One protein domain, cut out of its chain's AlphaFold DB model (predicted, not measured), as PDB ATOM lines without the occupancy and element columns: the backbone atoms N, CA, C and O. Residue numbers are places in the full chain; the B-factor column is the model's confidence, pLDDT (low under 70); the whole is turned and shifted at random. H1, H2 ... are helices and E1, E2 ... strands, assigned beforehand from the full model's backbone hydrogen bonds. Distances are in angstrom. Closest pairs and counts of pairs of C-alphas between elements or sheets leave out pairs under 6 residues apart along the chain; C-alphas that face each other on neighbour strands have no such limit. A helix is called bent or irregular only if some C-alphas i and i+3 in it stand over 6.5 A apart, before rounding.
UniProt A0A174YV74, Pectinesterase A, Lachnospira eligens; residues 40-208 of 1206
ATOM      1  N   ALA A  40     170.048 145.836 198.494       59.75
ATOM      2  CA  ALA A  40     171.260 146.568 198.121       59.75
ATOM      3  C   ALA A  40     171.513 146.592 196.600       59.75
ATOM      4  O   ALA A  40     172.021 147.584 196.083       59.75
ATOM      5  N   GLU A  41     171.127 145.535 195.881       60.56
ATOM      6  CA  GLU A  41     171.274 145.435 194.422       60.56
ATOM      7  C   GLU A  41     170.180 146.211 193.677       60.56
ATOM      8  O   GLU A  41     170.399 146.684 192.567       60.56
ATOM      9  N   SER A  42     169.016 146.387 194.303       63.69
ATOM     10  CA  SER A  42     167.843 147.044 193.714       63.69
ATOM     11  C   SER A  42     167.848 148.576 193.771       63.69
ATOM     12  O   SER A  42     166.995 149.210 193.154       63.69
ATOM     13  N   GLY A  43     168.741 149.201 194.548       62.75
ATOM     14  CA  GLY A  43     168.743 150.660 194.752       62.75
ATOM     15  C   GLY A  43     167.448 151.236 195.355       62.75
ATOM     16  O   GLY A  43     167.250 152.452 195.323       62.75
ATOM     17  N   VAL A  44     166.560 150.383 195.882       66.19
ATOM     18  CA  VAL A  44     165.271 150.776 196.463       66.19
ATOM     19  C   VAL A  44     165.510 151.470 197.797       66.19
ATOM     20  O   VAL A  44     166.129 150.918 198.707       66.19
ATOM     21  N   VAL A  45     164.990 152.690 197.929       63.47
ATOM     22  CA  VAL A  45     164.981 153.405 199.207       63.47
ATOM     23  C   VAL A  45     163.760 152.938 199.990       63.47
ATOM     24  O   VAL A  45     162.632 153.146 199.540       63.47
ATOM     25  N   VAL A  46     164.003 152.304 201.138       72.81
ATOM     26  CA  VAL A  46     162.967 151.943 202.110       72.81
ATOM     27  C   VAL A  46     163.017 152.945 203.248       72.81
ATOM     28  O   VAL A  46     163.999 152.983 203.992       72.81
ATOM     29  N   ASP A  47     161.960 153.733 203.386       68.94
ATOM     30  CA  ASP A  47     161.769 154.597 204.546       68.94
ATOM     31  C   ASP A  47     160.676 153.991 205.420       68.94
ATOM     32  O   ASP A  47     159.489 154.093 205.109       68.94
ATOM     33  N   ALA A  48     161.093 153.260 206.453       67.19
ATOM     34  CA  ALA A  48     160.194 152.663 207.428       67.19
ATOM     35  C   ALA A  48     160.128 153.590 208.642       67.19
ATOM     36  O   ALA A  48     161.012 153.545 209.503       67.19
ATOM     37  N   GLY A  49     159.085 154.414 208.699       60.72
ATOM     38  CA  GLY A  49     158.837 155.352 209.784       60.72
ATOM     39  C   GLY A  49     158.678 154.665 211.141       60.72
ATOM     40  O   GLY A  49     158.502 153.442 211.254       60.72
ATOM     41  N   THR A  50     158.760 155.468 212.197       64.31
ATOM     42  CA  THR A  50     158.370 155.078 213.553       64.31
ATOM     43  C   THR A  50     156.852 155.109 213.702       64.31
ATOM     44  O   THR A  50     156.161 155.781 212.942       64.31
ATOM     45  N   TRP A  51     156.329 154.350 214.666       56.97
ATOM     46  CA  TRP A  51     154.923 154.456 215.047       56.97
ATOM     47  C   TRP A  51     154.673 155.839 215.658       56.97
ATOM     48  O   TRP A  51     155.232 156.151 216.710       56.97
ATOM     49  N   GLU A  52     153.832 156.640 215.018       53.06
ATOM     50  CA  GLU A  52     153.397 157.958 215.476       53.06
ATOM     51  C   GLU A  52     151.870 158.022 215.347       53.06
ATOM     52  O   GLU A  52     151.313 157.649 214.320       53.06
ATOM     53  N   ASN A  53     151.170 158.424 216.413       55.22
ATOM     54  CA  ASN A  53     149.699 158.490 216.451       55.22
ATOM     55  C   ASN A  53     148.981 157.194 216.016       55.22
ATOM     56  O   ASN A  53     148.002 157.245 215.280       55.22
ATOM     57  N   ASN A  54     149.457 156.030 216.480       58.81
ATOM     58  CA  ASN A  54     148.942 154.703 216.102       58.81
ATOM     59  C   ASN A  54     149.032 154.372 214.605       58.81
ATOM     60  O   ASN A  54     148.468 153.359 214.202       58.81
ATOM     61  N   GLU A  55     149.784 155.144 213.817       66.38
ATOM     62  CA  GLU A  55     150.112 154.836 212.428       66.38
ATOM     63  C   GLU A  55     151.622 154.630 212.255       66.38
ATOM     64  O   GLU A  55     152.450 155.198 212.971       66.38
ATOM     65  N   ARG A  56     152.003 153.813 211.280       76.94
ATOM     66  CA  ARG A  56     153.377 153.669 210.813       76.94
ATOM     67  C   ARG A  56     153.378 153.700 209.301       76.94
ATOM     68  O   ARG A  56     152.701 152.911 208.658       76.94
ATOM     69  N   THR A  57     154.166 154.599 208.726       78.81
ATOM     70  CA  THR A  57     154.311 154.674 207.272       78.81
ATOM     71  C   THR A  57     155.585 153.970 206.833       78.81
ATOM     72  O   THR A  57     156.667 154.304 207.309       78.81
ATOM     73  N   THR A  58     155.472 153.049 205.881       83.25
ATOM     74  CA  THR A  58     156.602 152.472 205.153       83.25
ATOM     75  C   THR A  58     156.475 152.808 203.671       83.25
ATOM     76  O   THR A  58     155.453 152.525 203.053       83.25
ATOM     77  N   THR A  59     157.503 153.422 203.087       82.62
ATOM     78  CA  THR A  59     157.519 153.766 201.656       82.62
ATOM     79  C   THR A  59     158.632 153.022 200.931       82.62
ATOM     80  O   THR A  59     159.785 153.047 201.363       82.62
ATOM     81  N   TRP A  60     158.286 152.416 199.796       89.44
ATOM     82  CA  TRP A  60     159.194 151.793 198.839       89.44
ATOM     83  C   TRP A  60     159.180 152.566 197.530       89.44
ATOM     84  O   TRP A  60     158.159 152.652 196.841       89.44
ATOM     85  N   ASP A  61     160.335 153.109 197.161       86.38
ATOM     86  CA  ASP A  61     160.518 153.806 195.892       86.38
ATOM     87  C   ASP A  61     161.358 152.965 194.923       86.38
ATOM     88  O   ASP A  61     162.591 152.957 194.979       86.38
ATOM     89  N   PHE A  62     160.673 152.263 194.016       85.75
ATOM     90  CA  PHE A  62     161.287 151.422 192.986       85.75
ATOM     91  C   PHE A  62     161.750 152.216 191.764       85.75
ATOM     92  O   PHE A  62     162.489 151.697 190.929       85.75
ATOM     93  N   SER A  63     161.338 153.482 191.639       79.50
ATOM     94  CA  SER A  63     161.726 154.330 190.507       79.50
ATOM     95  C   SER A  63     163.214 154.698 190.519       79.50
ATOM     96  O   SER A  63     163.772 155.065 189.485       79.50
ATOM     97  N   LYS A  64     163.871 154.548 191.673       75.69
ATOM     98  CA  LYS A  64     165.293 154.848 191.870       75.69
ATOM     99  C   LYS A  64     166.237 153.759 191.370       75.69
ATOM    100  O   LYS A  64     167.443 153.997 191.325       75.69
ATOM    101  N   TYR A  65     165.723 152.598 190.960       79.06
ATOM    102  CA  TYR A  65     166.569 151.558 190.392       79.06
ATOM    103  C   TYR A  65     167.161 152.001 189.047       79.06
ATOM    104  O   TYR A  65     166.466 152.129 188.033       79.06
ATOM    105  N   SER A  66     168.473 152.221 189.049       71.06
ATOM    106  CA  SER A  66     169.271 152.670 187.905       71.06
ATOM    107  C   SER A  66     170.182 151.575 187.344       71.06
ATOM    108  O   SER A  66     171.103 151.872 186.580       71.06
ATOM    109  N   GLY A  67     169.942 150.310 187.710       73.00
ATOM    110  CA  GLY A  67     170.714 149.178 187.206       73.00
ATOM    111  C   GLY A  67     170.683 149.090 185.678       73.00
ATOM    112  O   GLY A  67     169.725 149.504 185.024       73.00
ATOM    113  N   SER A  68     171.748 148.534 185.097       73.44
ATOM    114  CA  SER A  68     171.887 148.373 183.643       73.44
ATOM    115  C   SER A  68     170.966 147.294 183.058       73.44
ATOM    116  O   SER A  68     170.680 147.321 181.863       73.44
ATOM    117  N   SER A  69     170.467 146.366 183.887       81.44
ATOM    118  CA  SER A  69     169.506 145.314 183.523       81.44
ATOM    119  C   SER A  69     168.458 145.106 184.624       81.44
ATOM    120  O   SER A  69     168.657 145.524 185.764       81.44
ATOM    121  N   SER A  70     167.289 144.552 184.277       85.06
ATOM    122  CA  SER A  70     166.190 144.408 185.246       85.06
ATOM    123  C   SER A  70     166.576 143.364 186.287       85.06
ATOM    124  O   SER A  70     166.972 142.258 185.920       85.06
ATOM    125  N   LEU A  71     166.441 143.690 187.569       85.69
ATOM    126  CA  LEU A  71     166.716 142.743 188.643       85.69
ATOM    127  C   LEU A  71     165.604 141.695 188.664       85.69
ATOM    128  O   LEU A  71     164.438 142.049 188.816       85.69
ATOM    129  N   THR A  72     165.945 140.421 188.490       87.75
ATOM    130  CA  THR A  72     164.971 139.323 188.579       87.75
ATOM    131  C   THR A  72     164.876 138.833 190.017       87.75
ATOM    132  O   THR A  72     165.899 138.542 190.639       87.75
ATOM    133  N   LEU A  73     163.646 138.721 190.509       85.06
ATOM    134  CA  LEU A  73     163.301 138.218 191.830       85.06
ATOM    135  C   LEU A  73     162.556 136.887 191.654       85.06
ATOM    136  O   LEU A  73     161.496 136.838 191.019       85.06
ATOM    137  N   ALA A  74     163.148 135.801 192.142       84.44
ATOM    138  CA  ALA A  74     162.532 134.477 192.162       84.44
ATOM    139  C   ALA A  74     161.651 134.297 193.407       84.44
ATOM    140  O   ALA A  74     161.730 135.085 194.343       84.44
ATOM    141  N   GLU A  75     160.833 133.248 193.432       83.88
ATOM    142  CA  GLU A  75     160.079 132.867 194.626       83.88
ATOM    143  C   GLU A  75     160.999 132.735 195.849       83.88
ATOM    144  O   GLU A  75     162.026 132.055 195.809       83.88
ATOM    145  N   GLY A  76     160.626 133.415 196.932       76.38
ATOM    146  CA  GLY A  76     161.420 133.524 198.148       76.38
ATOM    147  C   GLY A  76     162.379 134.716 198.188       76.38
ATOM    148  O   GLY A  76     162.756 135.087 199.294       76.38
ATOM    149  N   ASP A  77     162.730 135.341 197.055       82.50
ATOM    150  CA  ASP A  77     163.576 136.543 197.037       82.50
ATOM    151  C   ASP A  77     162.843 137.738 197.669       82.50
ATOM    152  O   ASP A  77     161.626 137.903 197.516       82.50
ATOM    153  N   GLU A  78     163.609 138.612 198.325       82.56
ATOM    154  CA  GLU A  78     163.105 139.854 198.914       82.56
ATOM    155  C   GLU A  78     163.760 141.091 198.282       82.56
ATOM    156  O   GLU A  78     164.940 141.092 197.922       82.56
ATOM    157  N   VAL A  79     162.979 142.166 198.155       80.69
ATOM    158  CA  VAL A  79     163.445 143.506 197.790       80.69
ATOM    159  C   VAL A  79     162.833 144.537 198.728       80.69
ATOM    160  O   VAL A  79     161.622 144.718 198.805       80.69
ATOM    161  N   GLY A  80     163.667 145.221 199.496       74.56
ATOM    162  CA  GLY A  80     163.211 146.168 200.504       74.56
ATOM    163  C   GLY A  80     162.299 145.541 201.562       74.56
ATOM    164  O   GLY A  80     161.485 146.264 202.121       74.56
ATOM    165  N   ARG A  81     162.414 144.233 201.849       77.50
ATOM    166  CA  ARG A  81     161.490 143.407 202.672       77.50
ATOM    167  C   ARG A  81     160.175 142.985 202.002       77.50
ATOM    168  O   ARG A  81     159.380 142.290 202.627       77.50
ATOM    169  N   ILE A  82     159.924 143.388 200.758       86.44
ATOM    170  CA  ILE A  82     158.814 142.857 199.956       86.44
ATOM    171  C   ILE A  82     159.256 141.542 199.338       86.44
ATOM    172  O   ILE A  82     160.290 141.492 198.675       86.44
ATOM    173  N   LYS A  83     158.471 140.491 199.548       86.19
ATOM    174  CA  LYS A  83     158.811 139.123 199.161       86.19
ATOM    175  C   LYS A  83     158.073 138.707 197.893       86.19
ATOM    176  O   LYS A  83     156.901 139.028 197.721       86.19
ATOM    177  N   VAL A  84     158.720 137.939 197.022       86.31
ATOM    178  CA  VAL A  84     158.012 137.192 195.969       86.31
ATOM    179  C   VAL A  84     157.482 135.900 196.589       86.31
ATOM    180  O   VAL A  84     158.248 134.983 196.879       86.31
ATOM    181  N   ALA A  85     156.180 135.851 196.864       79.56
ATOM    182  CA  ALA A  85     155.536 134.728 197.546       79.56
ATOM    183  C   ALA A  85     155.314 133.519 196.627       79.56
ATOM    184  O   ALA A  85     155.370 132.390 197.096       79.56
ATOM    185  N   ALA A  86     155.095 133.765 195.336       81.38
ATOM    186  CA  ALA A  86     154.999 132.750 194.295       81.38
ATOM    187  C   ALA A  86     155.426 133.357 192.954       81.38
ATOM    188  O   ALA A  86     155.326 134.572 192.756       81.38
ATOM    189  N   GLY A  87     155.904 132.523 192.032       85.88
ATOM    190  CA  GLY A  87     156.197 132.949 190.666       85.88
ATOM    191  C   GLY A  87     157.470 133.790 190.522       85.88
ATOM    192  O   GLY A  87     158.460 133.584 191.226       85.88
ATOM    193  N   LYS A  88     157.492 134.707 189.544       84.00
ATOM    194  CA  LYS A  88     158.654 135.577 189.265       84.00
ATOM    195  C   LYS A  88     158.265 137.045 189.135       84.00
ATOM    196  O   LYS A  88     157.345 137.381 188.391       84.00
ATOM    197  N   ALA A  89     159.038 137.914 189.783       89.69
ATOM    198  CA  ALA A  89     158.895 139.365 189.718       89.69
ATOM    199  C   ALA A  89     160.196 140.044 189.269       89.69
ATOM    200  O   ALA A  89     161.252 139.415 189.183       89.69
ATOM    201  N   TYR A  90     160.130 141.338 188.959       89.25
ATOM    202  CA  TYR A  90     161.273 142.087 188.442       89.25
ATOM    203  C   TYR A  90     161.317 143.515 188.981       89.25
ATOM    204  O   TYR A  90     160.308 144.203 188.932       89.25
ATOM    205  N   VAL A  91     162.487 144.029 189.360       87.06
ATOM    206  CA  VAL A  91     162.705 145.484 189.466       87.06
ATOM    207  C   VAL A  91     163.234 145.969 188.119       87.06
ATOM    208  O   VAL A  91     164.350 145.635 187.714       87.06
ATOM    209  N   LYS A  92     162.401 146.683 187.361       85.31
ATOM    210  CA  LYS A  92     162.695 147.050 185.968       85.31
ATOM    211  C   LYS A  92     163.636 148.255 185.880       85.31
ATOM    212  O   LYS A  92     163.514 149.200 186.658       85.31
ATOM    213  N   THR A  93     164.536 148.247 184.895       80.44
ATOM    214  CA  THR A  93     165.476 149.356 184.631       80.44
ATOM    215  C   THR A  93     164.777 150.639 184.195       80.44
ATOM    216  O   THR A  93     163.620 150.627 183.772       80.44
ATOM    217  N   GLY A  94     165.486 151.767 184.297       72.00
ATOM    218  CA  GLY A  94     164.981 153.069 183.846       72.00
ATOM    219  C   GLY A  94     163.820 153.608 184.689       72.00
ATOM    220  O   GLY A  94     162.999 154.370 184.185       72.00
ATOM    221  N   GLY A  95     163.712 153.182 185.953       67.44
ATOM    222  CA  GLY A  95     162.660 153.627 186.872       67.44
ATOM    223  C   GLY A  95     161.252 153.123 186.530       67.44
ATOM    224  O   GLY A  95     160.256 153.758 186.890       67.44
ATOM    225  N   ALA A  96     161.144 151.995 185.816       71.44
ATOM    226  CA  ALA A  96     159.868 151.412 185.395       71.44
ATOM    227  C   ALA A  96     159.089 150.691 186.524       71.44
ATOM    228  O   ALA A  96     157.888 150.452 186.355       71.44
ATOM    229  N   GLY A  97     159.728 150.432 187.673       85.50
ATOM    230  CA  GLY A  97     159.101 149.941 188.909       85.50
ATOM    231  C   GLY A  97     159.235 148.431 189.167       85.50
ATOM    232  O   GLY A  97     159.839 147.707 188.372       85.50
ATOM    233  N   LEU A  98     158.662 147.958 190.282       90.44
ATOM    234  CA  LEU A  98     158.465 146.541 190.608       90.44
ATOM    235  C   LEU A  98     157.355 145.960 189.720       90.44
ATOM    236  O   LEU A  98     156.214 146.414 189.760       90.44
ATOM    237  N   SER A  99     157.698 144.972 188.903       88.50
ATOM    238  CA  SER A  99     156.841 144.328 187.912       88.50
ATOM    239  C   SER A  99     156.518 142.889 188.317       88.50
ATOM    240  O   SER A  99     157.424 142.119 188.635       88.50
ATOM    241  N   ALA A 100     155.237 142.527 188.266       87.38
ATOM    242  CA  ALA A 100     154.724 141.180 188.514       87.38
ATOM    243  C   ALA A 100     153.669 140.825 187.454       87.38
ATOM    244  O   ALA A 100     152.853 141.670 187.089       87.38
ATOM    245  N   GLN A 101     153.689 139.595 186.937       83.94
ATOM    246  CA  GLN A 101     152.819 139.146 185.838       83.94
ATOM    247  C   GLN A 101     151.981 137.931 186.243       83.94
ATOM    248  O   GLN A 101     152.521 136.980 186.813       83.94
ATOM    249  N   LYS A 102     150.698 137.918 185.855       77.62
ATOM    250  CA  LYS A 102     149.794 136.772 186.052       77.62
ATOM    251  C   LYS A 102     150.324 135.518 185.359       77.62
ATOM    252  O   LYS A 102     150.361 134.458 185.963       77.62
ATOM    253  N   THR A 103     150.832 135.644 184.132       77.06
ATOM    254  CA  THR A 103     151.398 134.521 183.347       77.06
ATOM    255  C   THR A 103     152.691 133.934 183.918       77.06
ATOM    256  O   THR A 103     153.229 132.966 183.381       77.06
ATOM    257  N   LYS A 104     153.236 134.540 184.975       79.38
ATOM    258  CA  LYS A 104     154.385 134.031 185.729       79.38
ATOM    259  C   LYS A 104     153.985 133.566 187.128       79.38
ATOM    260  O   LYS A 104     154.882 133.404 187.951       79.38
ATOM    261  N   ASP A 105     152.682 133.420 187.382       79.25
ATOM    262  CA  ASP A 105     152.077 133.105 188.680       79.25
ATOM    263  C   ASP A 105     152.607 134.002 189.808       79.25
ATOM    264  O   ASP A 105     152.765 133.573 190.950       79.25
ATOM    265  N   ALA A 106     152.947 135.252 189.468       81.38
ATOM    266  CA  ALA A 106     153.657 136.144 190.367       81.38
ATOM    267  C   ALA A 106     152.728 136.642 191.476       81.38
ATOM    268  O   ALA A 106     151.729 137.295 191.189       81.38
ATOM    269  N   VAL A 107     153.094 136.399 192.732       87.38
ATOM    270  CA  VAL A 107     152.409 136.940 193.911       87.38
ATOM    271  C   VAL A 107     153.420 137.730 194.727       87.38
ATOM    272  O   VAL A 107     154.474 137.209 195.095       87.38
ATOM    273  N   ILE A 108     153.117 138.999 194.996       90.62
ATOM    274  CA  ILE A 108     153.984 139.887 195.775       90.62
ATOM    275  C   ILE A 108     153.445 139.990 197.196       90.62
ATOM    276  O   ILE A 108     152.306 140.379 197.388       90.62
ATOM    277  N   ALA A 109     154.262 139.687 198.192       88.94
ATOM    278  CA  ALA A 109     153.927 139.802 199.601       88.94
ATOM    279  C   ALA A 109     154.541 141.083 200.183       88.94
ATOM    280  O   ALA A 109     155.762 141.201 200.329       88.94
ATOM    281  N   VAL A 110     153.689 142.052 200.512       90.31
ATOM    282  CA  VAL A 110     154.068 143.306 201.173       90.31
ATOM    283  C   VAL A 110     154.075 143.083 202.685       90.31
ATOM    284  O   VAL A 110     153.053 142.660 203.215       90.31
ATOM    285  N   PRO A 111     155.184 143.337 203.397       85.44
ATOM    286  CA  PRO A 111     155.258 143.076 204.830       85.44
ATOM    287  C   PRO A 111     154.358 144.042 205.600       85.44
ATOM    288  O   PRO A 111     154.348 145.239 205.311       85.44
ATOM    289  N   VAL A 112     153.656 143.520 206.604       81.00
ATOM    290  CA  VAL A 112     152.821 144.297 207.526       81.00
ATOM    291  C   VAL A 112     153.115 143.890 208.971       81.00
ATOM    292  O   VAL A 112     153.423 142.737 209.273       81.00
ATOM    293  N   ASP A 113     153.067 144.850 209.887       77.12
ATOM    294  CA  ASP A 113     153.205 144.639 211.316       77.12
ATOM    295  C   ASP A 113     152.035 143.759 211.785       77.12
ATOM    296  O   ASP A 113     150.873 144.144 211.635       77.12
ATOM    297  N   PRO A 114     152.302 142.588 212.383       65.00
ATOM    298  CA  PRO A 114     151.248 141.673 212.814       65.00
ATOM    299  C   PRO A 114     150.375 142.250 213.940       65.00
ATOM    300  O   PRO A 114     149.348 141.666 214.272       65.00
ATOM    301  N   THR A 115     150.781 143.369 214.554       65.56
ATOM    302  CA  THR A 115     149.988 144.106 215.548       65.56
ATOM    303  C   THR A 115     149.141 145.229 214.946       65.56
ATOM    304  O   THR A 115     148.360 145.834 215.680       65.56
ATOM    305  N   ALA A 116     149.279 145.530 213.650       63.81
ATOM    306  CA  ALA A 116     148.397 146.463 212.960       63.81
ATOM    307  C   ALA A 116     146.997 145.849 212.803       63.81
ATOM    308  O   ALA A 116     146.834 144.655 212.558       63.81
ATOM    309  N   THR A 117     145.966 146.671 212.948       62.97
ATOM    310  CA  THR A 117     144.566 146.274 212.776       62.97
ATOM    311  C   THR A 117     144.085 146.532 211.346       62.97
ATOM    312  O   THR A 117     143.135 145.887 210.888       62.97
ATOM    313  N   SER A 118     144.738 147.451 210.625       71.94
ATOM    314  CA  SER A 118     144.527 147.717 209.199       71.94
ATOM    315  C   SER A 118     145.785 148.264 208.530       71.94
ATOM    316  O   SER A 118     146.750 148.672 209.175       71.94
ATOM    317  N   ALA A 119     145.760 148.249 207.204       75.81
ATOM    318  CA  ALA A 119     146.827 148.717 206.347       75.81
ATOM    319  C   ALA A 119     146.230 149.457 205.151       75.81
ATOM    320  O   ALA A 119     145.392 148.918 204.428       75.81
ATOM    321  N   THR A 120     146.681 150.686 204.923       80.94
ATOM    322  CA  THR A 120     146.362 151.462 203.723       80.94
ATOM    323  C   THR A 120     147.535 151.391 202.758       80.94
ATOM    324  O   THR A 120     148.632 151.840 203.079       80.94
ATOM    325  N   LEU A 121     147.312 150.810 201.583       86.06
ATOM    326  CA  LEU A 121     148.290 150.674 200.516       86.06
ATOM    327  C   LEU A 121     147.981 151.691 199.424       86.06
ATOM    328  O   LEU A 121     146.939 151.617 198.778       86.06
ATOM    329  N   THR A 122     148.920 152.595 199.174       85.44
ATOM    330  CA  THR A 122     148.924 153.475 198.006       85.44
ATOM    331  C   THR A 122     149.951 152.963 197.007       85.44
ATOM    332  O   THR A 122     151.152 152.934 197.284       85.44
ATOM    333  N   LEU A 123     149.476 152.556 195.833       88.38
ATOM    334  CA  LEU A 123     150.279 152.057 194.725       88.38
ATOM    335  C   LEU A 123     150.306 153.087 193.601       88.38
ATOM    336  O   LEU A 123     149.272 153.409 193.021       88.38
ATOM    337  N   LYS A 124     151.502 153.559 193.249       88.62
ATOM    338  CA  LYS A 124     151.741 154.370 192.053       88.62
ATOM    339  C   LYS A 124     152.220 153.484 190.919       88.62
ATOM    340  O   LYS A 124     153.331 152.952 190.980       88.62
ATOM    341  N   PHE A 125     151.434 153.361 189.860       86.62
ATOM    342  CA  PHE A 125     151.752 152.517 188.714       86.62
ATOM    343  C   PHE A 125     152.482 153.282 187.600       86.62
ATOM    344  O   PHE A 125     152.379 154.501 187.463       86.62
ATOM    345  N   SER A 126     153.255 152.573 186.770       78.38
ATOM    346  CA  SER A 126     153.950 153.190 185.627       78.38
ATOM    347  C   SER A 126     153.059 153.392 184.388       78.38
ATOM    348  O   SER A 126     153.330 154.295 183.585       78.38
ATOM    349  N   SER A 127     151.968 152.634 184.249       72.12
ATOM    350  CA  SER A 127     151.034 152.671 183.110       72.12
ATOM    351  C   SER A 127     149.589 152.386 183.532       72.12
ATOM    352  O   SER A 127     149.379 151.613 184.462       72.12
ATOM    353  N   ASN A 128     148.625 152.938 182.787       62.78
ATOM    354  CA  ASN A 128     147.194 152.644 182.923       62.78
ATOM    355  C   ASN A 128     146.820 151.760 181.731       62.78
ATOM    356  O   ASN A 128     146.793 152.252 180.603       62.78
ATOM    357  N   ASN A 129     146.629 150.461 181.956       63.81
ATOM    358  CA  ASN A 129     146.318 149.506 180.891       63.81
ATOM    359  C   ASN A 129     144.868 149.048 181.023       63.81
ATOM    360  O   ASN A 129     144.391 148.822 182.136       63.81
ATOM    361  N   ASN A 130     144.187 148.886 179.889       60.91
ATOM    362  CA  ASN A 130     142.798 148.449 179.886       60.91
ATOM    363  C   ASN A 130     142.670 146.980 180.320       60.91
ATOM    364  O   ASN A 130     143.510 146.164 179.951       60.91
ATOM    365  N   ASN A 131     141.622 146.655 181.085       66.56
ATOM    366  CA  ASN A 131     141.231 145.291 181.479       66.56
ATOM    367  C   ASN A 131     142.194 144.561 182.430       66.56
ATOM    368  O   ASN A 131     142.228 143.329 182.449       66.56
ATOM    369  N   ARG A 132     142.963 145.307 183.233       76.62
ATOM    370  CA  ARG A 132     143.881 144.761 184.243       76.62
ATOM    371  C   ARG A 132     143.519 145.233 185.637       76.62
ATOM    372  O   ARG A 132     143.181 146.403 185.830       76.62
ATOM    373  N   TYR A 133     143.670 144.341 186.603       80.38
ATOM    374  CA  TYR A 133     143.431 144.652 187.999       80.38
ATOM    375  C   TYR A 133     144.410 143.921 188.915       80.38
ATOM    376  O   TYR A 133     145.115 142.998 188.508       80.38
ATOM    377  N   VAL A 134     144.511 144.405 190.146       83.94
ATOM    378  CA  VAL A 134     145.366 143.835 191.186       83.94
ATOM    379  C   VAL A 134     144.476 143.452 192.352       83.94
ATOM    380  O   VAL A 134     143.825 144.321 192.934       83.94
ATOM    381  N   TYR A 135     144.463 142.171 192.698       83.06
ATOM    382  CA  TYR A 135     143.892 141.721 193.960       83.06
ATOM    383  C   TYR A 135     144.833 142.086 195.097       83.06
ATOM    384  O   TYR A 135     146.039 141.847 195.006       83.06
ATOM    385  N   VAL A 136     144.273 142.652 196.161       81.88
ATOM    386  CA  VAL A 136     144.983 142.974 197.397       81.88
ATOM    387  C   VAL A 136     144.393 142.108 198.508       81.88
ATOM    388  O   VAL A 136     143.250 142.313 198.904       81.88
ATOM    389  N   GLY A 137     145.161 141.123 198.973       75.69
ATOM    390  CA  GLY A 137     144.708 140.015 199.821       75.69
ATOM    391  C   GLY A 137     144.654 138.685 199.056       75.69
ATOM    392  O   GLY A 137     145.422 138.470 198.115       75.69
ATOM    393  N   ASP A 138     143.758 137.785 199.463       64.25
ATOM    394  CA  ASP A 138     143.577 136.476 198.819       64.25
ATOM    395  C   ASP A 138     142.918 136.560 197.420       64.25
ATOM    396  O   ASP A 138     142.295 137.555 197.038       64.25
ATOM    397  N   LYS A 139     143.049 135.489 196.618       46.19
ATOM    398  CA  LYS A 139     142.458 135.403 195.263       46.19
ATOM    399  C   LYS A 139     140.931 135.208 195.266       46.19
ATOM    400  O   LYS A 139     140.353 135.027 194.198       46.19
ATOM    401  N   SER A 140     140.279 135.226 196.431       50.31
ATOM    402  CA  SER A 140     138.824 135.051 196.542       50.31
ATOM    403  C   SER A 140     138.040 136.285 196.074       50.31
ATOM    404  O   SER A 140     136.843 136.197 195.817       50.31
ATOM    405  N   GLY A 141     138.712 137.441 195.971       48.81
ATOM    406  CA  GLY A 141     138.088 138.729 195.668       48.81
ATOM    407  C   GLY A 141     137.412 139.401 196.871       48.81
ATOM    408  O   GLY A 141     136.864 140.487 196.709       48.81
ATOM    409  N   GLU A 142     137.470 138.812 198.073       51.91
ATOM    410  CA  GLU A 142     136.760 139.311 199.265       51.91
ATOM    411  C   GLU A 142     137.422 140.537 199.940       51.91
ATOM    412  O   GLU A 142     136.783 141.187 200.764       51.91
ATOM    413  N   ASN A 143     138.671 140.890 199.600       58.72
ATOM    414  CA  ASN A 143     139.465 141.867 200.368       58.72
ATOM    415  C   ASN A 143     139.557 143.279 199.742       58.72
ATOM    416  O   ASN A 143     139.101 144.244 200.355       58.72
ATOM    417  N   ALA A 144     140.149 143.436 198.552       66.75
ATOM    418  CA  ALA A 144     140.093 144.663 197.739       66.75
ATOM    419  C   ALA A 144     140.624 144.410 196.314       66.75
ATOM    420  O   ALA A 144     141.516 143.584 196.108       66.75
ATOM    421  N   VAL A 145     140.123 145.168 195.332       77.75
ATOM    422  CA  VAL A 145     140.562 145.092 193.928       77.75
ATOM    423  C   VAL A 145     140.926 146.484 193.422       77.75
ATOM    424  O   VAL A 145     140.151 147.424 193.579       77.75
ATOM    425  N   ILE A 146     142.093 146.631 192.796       77.56
ATOM    426  CA  ILE A 146     142.512 147.873 192.133       77.56
ATOM    427  C   ILE A 146     142.339 147.708 190.632       77.56
ATOM    428  O   ILE A 146     143.002 146.861 190.041       77.56
ATOM    429  N   CYS A 147     141.506 148.538 190.008       76.12
ATOM    430  CA  CYS A 147     141.340 148.569 188.559       76.12
ATOM    431  C   CYS A 147     142.279 149.607 187.932       76.12
ATOM    432  O   CYS A 147     142.339 150.764 188.359       76.12
ATOM    433  N   LEU A 148     143.022 149.204 186.899       70.06
ATOM    434  CA  LEU A 148     144.013 150.061 186.238       70.06
ATOM    435  C   LEU A 148     143.410 150.947 185.126       70.06
ATOM    436  O   LEU A 148     144.159 151.649 184.439       70.06
ATOM    437  N   ASN A 149     142.078 150.945 184.956       68.38
ATOM    438  CA  ASN A 149     141.327 151.860 184.092       68.38
ATOM    439  C   ASN A 149     139.855 152.027 184.538       68.38
ATOM    440  O   ASN A 149     139.367 151.298 185.391       68.38
ATOM    441  N   THR A 150     139.125 152.968 183.928       58.19
ATOM    442  CA  THR A 150     137.710 153.228 184.257       58.19
ATOM    443  C   THR A 150     136.745 152.166 183.713       58.19
ATOM    444  O   THR A 150     135.738 151.896 184.356       58.19
ATOM    445  N   ALA A 151     137.040 151.558 182.555       57.97
ATOM    446  CA  ALA A 151     136.138 150.611 181.885       57.97
ATOM    447  C   ALA A 151     136.016 149.262 182.620       57.97
ATOM    448  O   ALA A 151     134.934 148.696 182.675       57.97
ATOM    449  N   GLY A 152     137.085 148.774 183.264       58.03
ATOM    450  CA  GLY A 152     137.039 147.520 184.027       58.03
ATOM    451  C   GLY A 152     136.224 147.597 185.325       58.03
ATOM    452  O   GLY A 152     135.893 146.562 185.895       58.03
ATOM    453  N   ARG A 153     135.862 148.802 185.791       52.59
ATOM    454  CA  ARG A 153     134.983 148.996 186.957       52.59
ATOM    455  C   ARG A 153     133.528 148.628 186.669       52.59
ATOM    456  O   ARG A 153     132.828 148.254 187.600       52.59
ATOM    457  N   GLU A 154     133.067 148.724 185.422       58.72
ATOM    458  CA  GLU A 154     131.708 148.276 185.066       58.72
ATOM    459  C   GLU A 154     131.557 146.756 185.244       58.72
ATOM    460  O   GLU A 154     130.498 146.295 185.656       58.72
ATOM    461  N   GLU A 155     132.637 145.995 185.034       57.88
ATOM    462  CA  GLU A 155     132.683 144.542 185.250       57.88
ATOM    463  C   GLU A 155     133.021 144.159 186.708       57.88
ATOM    464  O   GLU A 155     132.675 143.071 187.162       57.88
ATOM    465  N   LEU A 156     133.667 145.058 187.466       63.78
ATOM    466  CA  LEU A 156     134.056 144.880 188.873       63.78
ATOM    467  C   LEU A 156     133.657 146.116 189.712       63.78
ATOM    468  O   LEU A 156     134.516 146.933 190.063       63.78
ATOM    469  N   PRO A 157     132.368 146.278 190.067       55.81
ATOM    470  CA  PRO A 157     131.834 147.519 190.647       55.81
ATOM    471  C   PRO A 157     132.449 147.922 191.999       55.81
ATOM    472  O   PRO A 157     132.467 149.109 192.338       55.81
ATOM    473  N   ASN A 158     133.016 146.960 192.735       59.25
ATOM    474  CA  ASN A 158     133.682 147.169 194.026       59.25
ATOM    475  C   ASN A 158     135.178 147.533 193.905       59.25
ATOM    476  O   ASN A 158     135.845 147.725 194.921       59.25
ATOM    477  N   ALA A 159     135.729 147.617 192.688       68.19
ATOM    478  CA  ALA A 159     137.138 147.937 192.478       68.19
ATOM    479  C   ALA A 159     137.435 149.444 192.613       68.19
ATOM    480  O   ALA A 159     136.649 150.308 192.205       68.19
ATOM    481  N   VAL A 160     138.618 149.764 193.141       71.69
ATOM    482  CA  VAL A 160     139.143 151.132 193.227       71.69
ATOM    483  C   VAL A 160     139.857 151.484 191.929       71.69
ATOM    484  O   VAL A 160     140.832 150.832 191.552       71.69
ATOM    485  N   ASN A 161     139.396 152.539 191.255       73.19
ATOM    486  CA  ASN A 161     140.046 153.037 190.048       73.19
ATOM    487  C   ASN A 161     141.342 153.769 190.375       73.19
ATOM    488  O   ASN A 161     141.409 154.591 191.290       73.19
ATOM    489  N   ILE A 162     142.346 153.527 189.542       72.81
ATOM    490  CA  ILE A 162     143.534 154.363 189.480       72.81
ATOM    491  C   ILE A 162     143.159 155.804 189.084       72.81
ATOM    492  O   ILE A 162     142.357 156.029 188.174       72.81
ATOM    493  N   ASN A 163     143.722 156.792 189.774       72.62
ATOM    494  CA  ASN A 163     143.476 158.202 189.485       72.62
ATOM    495  C   ASN A 163     144.306 158.699 188.277       72.62
ATOM    496  O   ASN A 163     145.121 157.971 187.699       72.62
ATOM    497  N   GLY A 164     144.111 159.967 187.891       66.56
ATOM    498  CA  GLY A 164     144.841 160.602 186.782       66.56
ATOM    499  C   GLY A 164     146.368 160.632 186.962       66.56
ATOM    500  O   GLY A 164     147.099 160.632 185.972       66.56
ATOM    501  N   ASP A 165     146.845 160.554 188.208       72.81
ATOM    502  CA  ASP A 165     148.265 160.515 188.579       72.81
ATOM    503  C   ASP A 165     148.852 159.095 188.608       72.81
ATOM    504  O   ASP A 165     150.019 158.895 188.970       72.81
ATOM    505  N   LYS A 166     148.064 158.110 188.162       82.75
ATOM    506  CA  LYS A 166     148.388 156.681 188.172       82.75
ATOM    507  C   LYS A 166     148.550 156.112 189.583       82.75
ATOM    508  O   LYS A 166     149.335 155.189 189.794       82.75
ATOM    509  N   GLU A 167     147.828 156.659 190.547       81.31
ATOM    510  CA  GLU A 167     147.835 156.207 191.933       81.31
ATOM    511  C   GLU A 167     146.494 155.573 192.295       81.31
ATOM    512  O   GLU A 167     145.431 156.077 191.933       81.31
ATOM    513  N   ALA A 168     146.543 154.452 193.005       78.69
ATOM    514  CA  ALA A 168     145.375 153.834 193.613       78.69
ATOM    515  C   ALA A 168     145.655 153.582 195.091       78.69
ATOM    516  O   ALA A 168     146.736 153.109 195.445       78.69
ATOM    517  N   THR A 169     144.673 153.880 195.937       78.94
ATOM    518  CA  THR A 169     144.767 153.691 197.386       78.94
ATOM    519  C   THR A 169     143.680 152.734 197.839       78.94
ATOM    520  O   THR A 169     142.505 152.968 197.565       78.94
ATOM    521  N   VAL A 170     144.066 151.672 198.542       73.62
ATOM    522  CA  VAL A 170     143.146 150.699 199.142       73.62
ATOM    523  C   VAL A 170     143.460 150.514 200.615       73.62
ATOM    524  O   VAL A 170     144.624 150.522 201.008       73.62
ATOM    525  N   THR A 171     142.431 150.307 201.430       73.38
ATOM    526  CA  THR A 171     142.588 150.008 202.856       73.38
ATOM    527  C   THR A 171     142.046 148.619 203.138       73.38
ATOM    528  O   THR A 171     140.857 148.369 202.958       73.38
ATOM    529  N   VAL A 172     142.905 147.732 203.632       68.25
ATOM    530  CA  VAL A 172     142.547 146.366 204.029       68.25
ATOM    531  C   VAL A 172     142.613 146.217 205.549       68.25
ATOM    532  O   VAL A 172     143.385 146.902 206.223       68.25
ATOM    533  N   SER A 173     141.757 145.370 206.124       69.12
ATOM    534  CA  SER A 173     141.835 145.017 207.547       69.12
ATOM    535  C   SER A 173     142.893 143.936 207.780       69.12
ATOM    536  O   SER A 173     143.391 143.325 206.834       69.12
ATOM    537  N   SER A 174     143.183 143.648 209.049       68.44
ATOM    538  CA  SER A 174     144.058 142.541 209.439       68.44
ATOM    539  C   SER A 174     143.583 141.160 208.972       68.44
ATOM    540  O   SER A 174     144.373 140.221 208.971       68.44
ATOM    541  N   ALA A 175     142.329 141.020 208.521       63.00
ATOM    542  CA  ALA A 175     141.836 139.786 207.908       63.00
ATOM    543  C   ALA A 175     142.541 139.454 206.581       63.00
ATOM    544  O   ALA A 175     142.664 138.282 206.243       63.00
ATOM    545  N   ALA A 176     143.051 140.466 205.870       65.75
ATOM    546  CA  ALA A 176     143.823 140.293 204.642       65.75
ATOM    547  C   ALA A 176     145.320 140.019 204.904       65.75
ATOM    548  O   ALA A 176     146.108 139.987 203.957       65.75
ATOM    549  N   PHE A 177     145.735 139.904 206.175       76.06
ATOM    550  CA  PHE A 177     147.134 139.700 206.543       76.06
ATOM    551  C   PHE A 177     147.406 138.199 206.624       76.06
ATOM    552  O   PHE A 177     147.041 137.529 207.591       76.06
ATOM    553  N   GLU A 178     148.081 137.667 205.615       67.25
ATOM    554  CA  GLU A 178     148.509 136.275 205.572       67.25
ATOM    555  C   GLU A 178     149.957 136.177 206.049       67.25
ATOM    556  O   GLU A 178     150.872 136.727 205.438       67.25
ATOM    557  N   ASP A 179     150.163 135.513 207.189       71.06
ATOM    558  CA  ASP A 179     151.484 135.269 207.782       71.06
ATOM    559  C   ASP A 179     152.364 136.531 207.937       71.06
ATOM    560  O   ASP A 179     153.589 136.476 207.824       71.06
ATOM    561  N   GLY A 180     151.744 137.681 208.232       73.75
ATOM    562  CA  GLY A 180     152.439 138.970 208.383       73.75
ATOM    563  C   GLY A 180     152.700 139.704 207.064       73.75
ATOM    564  O   GLY A 180     153.537 140.608 207.019       73.75
ATOM    565  N   TYR A 181     151.991 139.338 205.996       83.25
ATOM    566  CA  TYR A 181     152.075 139.982 204.691       83.25
ATOM    567  C   TYR A 181     150.693 140.273 204.102       83.25
ATOM    568  O   TYR A 181     149.711 139.608 204.407       83.25
ATOM    569  N   ILE A 182     150.632 141.249 203.201       84.19
ATOM    570  CA  ILE A 182     149.489 141.516 202.326       84.19
ATOM    571  C   ILE A 182     149.894 141.099 200.918       84.19
ATOM    572  O   ILE A 182     150.903 141.576 200.393       84.19
ATOM    573  N   LEU A 183     149.127 140.195 200.313       88.94
ATOM    574  CA  LEU A 183     149.429 139.679 198.983       88.94
ATOM    575  C   LEU A 183     148.893 140.618 197.897       88.94
ATOM    576  O   LEU A 183     147.777 141.119 197.986       88.94
ATOM    577  N   LEU A 184     149.687 140.851 196.858       90.12
ATOM    578  CA  LEU A 184     149.301 141.556 195.644       90.12
ATOM    579  C   LEU A 184     149.381 140.573 194.482       90.12
ATOM    580  O   LEU A 184     150.472 140.101 194.136       90.12
ATOM    581  N   THR A 185     148.231 140.286 193.875       88.06
ATOM    582  CA  THR A 185     148.128 139.356 192.748       88.06
ATOM    583  C   THR A 185     147.674 140.099 191.484       88.06
ATOM    584  O   THR A 185     146.561 140.626 191.463       88.06
ATOM    585  N   PRO A 186     148.499 140.146 190.424       85.62
ATOM    586  CA  PRO A 186     148.111 140.670 189.115       85.62
ATOM    587  C   PRO A 186     147.056 139.794 188.419       85.62
ATOM    588  O   PRO A 186     147.199 138.571 188.403       85.62
ATOM    589  N   ASP A 187     146.056 140.409 187.774       82.19
ATOM    590  CA  ASP A 187     145.021 139.705 187.003       82.19
ATOM    591  C   ASP A 187     144.419 140.538 185.831       82.19
ATOM    592  O   ASP A 187     144.777 141.704 185.623       82.19
ATOM    593  N   THR A 188     143.572 139.916 184.995       75.06
ATOM    594  CA  THR A 188     142.988 140.425 183.741       75.06
ATOM    595  C   THR A 188     141.530 139.997 183.552       75.06
ATOM    596  O   THR A 188     141.125 138.922 183.989       75.06
ATOM    597  N   LEU A 189     140.733 140.824 182.862       62.97
ATOM    598  CA  LEU A 189     139.351 140.479 182.467       62.97
ATOM    599  C   LEU A 189     139.325 139.607 181.196       62.97
ATOM    600  O   LEU A 189     138.427 138.798 181.006       62.97
ATOM    601  N   ALA A 190     140.348 139.721 180.340       62.62
ATOM    602  CA  ALA A 190     140.494 138.914 179.129       62.62
ATOM    603  C   ALA A 190     141.452 137.730 179.345       62.62
ATOM    604  O   ALA A 190     142.558 137.900 179.875       62.62
ATOM    605  N   SER A 191     141.063 136.539 178.885       55.16
ATOM    606  CA  SER A 191     141.921 135.351 178.876       55.16
ATOM    607  C   SER A 191     143.131 135.558 177.957       55.16
ATOM    608  O   SER A 191     142.967 135.903 176.789       55.16
ATOM    609  N   GLY A 192     144.347 135.325 178.464       55.72
ATOM    610  CA  GLY A 192     145.585 135.388 177.674       55.72
ATOM    611  C   GLY A 192     146.356 136.715 177.728       55.72
ATOM    612  O   GLY A 192     147.480 136.763 177.229       55.72
ATOM    613  N   ASP A 193     145.836 137.771 178.370       65.50
ATOM    614  CA  ASP A 193     146.667 138.935 178.717       65.50
ATOM    615  C   ASP A 193     147.561 138.609 179.931       65.50
ATOM    616  O   ASP A 193     147.199 137.893 180.863       65.50
ATOM    617  N   SER A 194     148.775 139.149 179.909       65.75
ATOM    618  CA  SER A 194     149.831 138.954 180.904       65.75
ATOM    619  C   SER A 194     149.481 139.414 182.325       65.75
ATOM    620  O   SER A 194     150.182 139.039 183.266       65.75
ATOM    621  N   GLY A 195     148.471 140.277 182.488       70.25
ATOM    622  CA  GLY A 195     148.100 140.877 183.774       70.25
ATOM    623  C   GLY A 195     149.189 141.725 184.410       70.25
ATOM    624  O   GLY A 195     149.167 141.923 185.611       70.25
ATOM    625  N   GLU A 196     150.178 142.207 183.650       81.81
ATOM    626  CA  GLU A 196     151.359 142.822 184.262       81.81
ATOM    627  C   GLU A 196     151.017 144.060 185.108       81.81
ATOM    628  O   GLU A 196     150.569 145.082 184.578       81.81
ATOM    629  N   MET A 197     151.328 143.963 186.400       86.75
ATOM    630  CA  MET A 197     151.336 145.031 187.388       86.75
ATOM    631  C   MET A 197     152.731 145.665 187.433       86.75
ATOM    632  O   MET A 197     153.712 144.938 187.547       86.75
ATOM    633  N   LYS A 198     152.843 147.003 187.373       87.75
ATOM    634  CA  LYS A 198     154.129 147.735 187.447       87.75
ATOM    635  C   LYS A 198     154.080 148.888 188.449       87.75
ATOM    636  O   LYS A 198     153.593 149.967 188.118       87.75
ATOM    637  N   ILE A 199     154.620 148.681 189.642       89.19
ATOM    638  CA  ILE A 199     154.570 149.614 190.771       89.19
ATOM    639  C   ILE A 199     155.849 150.459 190.810       89.19
ATOM    640  O   ILE A 199     156.930 149.953 191.097       89.19
ATOM    641  N   LYS A 200     155.750 151.764 190.551       88.38
ATOM    642  CA  LYS A 200     156.863 152.716 190.722       88.38
ATOM    643  C   LYS A 200     157.104 153.066 192.183       88.38
ATOM    644  O   LYS A 200     158.254 153.173 192.599       88.38
ATOM    645  N   ASN A 201     156.029 153.269 192.934       87.69
ATOM    646  CA  ASN A 201     156.083 153.607 194.347       87.69
ATOM    647  C   ASN A 201     154.976 152.849 195.079       87.69
ATOM    648  O   ASN A 201     153.857 152.759 194.574       87.69
ATOM    649  N   LEU A 202     155.307 152.296 196.238       89.94
ATOM    650  CA  LEU A 202     154.348 151.725 197.171       89.94
ATOM    651  C   LEU A 202     154.517 152.449 198.501       89.94
ATOM    652  O   LEU A 202     155.617 152.492 199.046       89.94
ATOM    653  N   LYS A 203     153.424 152.974 199.037       88.44
ATOM    654  CA  LYS A 203     153.353 153.502 200.395       88.44
ATOM    655  C   LYS A 203     152.359 152.655 201.178       88.44
ATOM    656  O   LYS A 203     151.216 152.511 200.764       88.44
ATOM    657  N   LEU A 204     152.803 152.100 202.292       86.94
ATOM    658  CA  LEU A 204     151.980 151.390 203.260       86.94
ATOM    659  C   LEU A 204     151.849 152.266 204.502       86.94
ATOM    660  O   LEU A 204     152.858 152.672 205.069       86.94
ATOM    661  N   VAL A 205     150.624 152.544 204.924       81.31
ATOM    662  CA  VAL A 205     150.326 153.158 206.219       81.31
ATOM    663  C   VAL A 205     149.610 152.118 207.062       81.31
ATOM    664  O   VAL A 205     148.471 151.747 206.790       81.31
ATOM    665  N   GLU A 206     150.313 151.601 208.050       77.88
ATOM    666  CA  GLU A 206     149.848 150.582 208.980       77.88
ATOM    667  C   GLU A 206     149.187 151.297 210.149       77.88
ATOM    668  O   GLU A 206     149.785 152.220 210.693       77.88
ATOM    669  N   SER A 207     147.982 150.893 210.543       70.44
ATOM    670  CA  SER A 207     147.266 151.498 211.666       70.44
ATOM    671  C   SER A 207     146.936 150.453 212.722       70.44
ATOM    672  O   SER A 207     146.570 149.324 212.396       70.44
ATOM    673  N   LYS A 208     147.054 150.833 213.997       59.62
ATOM    674  CA  LYS A 208     146.563 150.057 215.153       59.62
ATOM    675  C   LYS A 208     145.120 150.393 215.534       59.62
ATOM    676  O   LYS A 208     144.612 149.834 216.502       59.62
TER     677      LYS A 208
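Overview. This is residues 40 to 208 of the 1206 residues of the protein "Pectinesterase A" of Lachnospira eligens (UniProt A0A174YV74). Two strongly twisted sheets lie partly face to face as a sandwich, their strands crossed: a large branched sheet built round the long, bent strand E13, and the smaller sheet E4 E7 E12 E9 E10. At the bend of E13, E6, E5 and E3 fold away from the wall of E1, E2, E8 and E11, while the tiny H1 sits near E9 and E10. The printed part has 169 residues, under half of them in named elements, and is mostly strand: E1 to E10, H1, then E11 to E13. The neighbour strands of both sheets are antiparallel. The whole is compact, with a radius of gyration of the C-alphas of 14.9 A and spans of 41 by 39 by 30 A.

Along the chain. Find C-alpha 197 at (151.336, 145.031, 187.388); from there E13, residues 197 to 207, runs 25.5 A to C-alpha 207 at (147.266, 151.498, 211.666), bending by 85 degrees at residue 200. In its sheet look for E1 at 45 to 48, E2 at 55 to 61, 19.6 A, E3 at 71 to 74, E5 at 88 to 92, E6 at 97 to 100, E8 at 118 to 125, 22.2 A, and E11 at 167 to 173, 20.1 A. The other sheet has E4 at 82 to 86, E7 at 107 to 111, E12 at 181 to 188, 22.8 A, E9 at 132 to 136 and E10 at 145 to 147. H1 is residues 152 to 155.

Arrangement. Start at E13: E2, with N 58 and O 204 2.8 A apart, and E6, with N 98 and O 199 at 2.8 A, lie on one side of it. E8 lies on the other side, with N 122 and O 203 at 2.8 A. E11 is beside E8, N 121 and O 170 at 2.8 A. E1 and E2 form a hairpin, N 59 and O 47 at 2.9 A, as do E5 and E6, N 90 and O 99 at 2.8 A; E3, an edge strand, lies on one side of E5, N 73 and O 89 at 2.8 A, and E6 on the other side. In the other sheet, E12 pairs with E7, N 110 and O 182 at 2.8 A, and with E9, N 135 and O 185 at 2.9 A; its edge strands are E4, N 85 and O 107 at 2.8 A, and E10, N 134 and O 146 at 2.9 A. The sheets make a sandwich, two sheets face to face, with strands at 45 degrees, and a jelly roll, four nested antiparallel pairs: E6 with E13, E7 with E12, E8 with E11, E9 with E10. H1 only grazes the smaller sheet; too short for an O i to N i+4 pair, it has its one O i to N i+3 pair within range.

Size, cuts and confidence. The C-alphas of Asn 53 and Gly 192, the two farthest apart, are 45.3 A apart. The printed part has no cut, and the long link is H1 to E11. Mean pLDDT of the printed part is 74.8; 56 residues are under 70, among them 149 to 159.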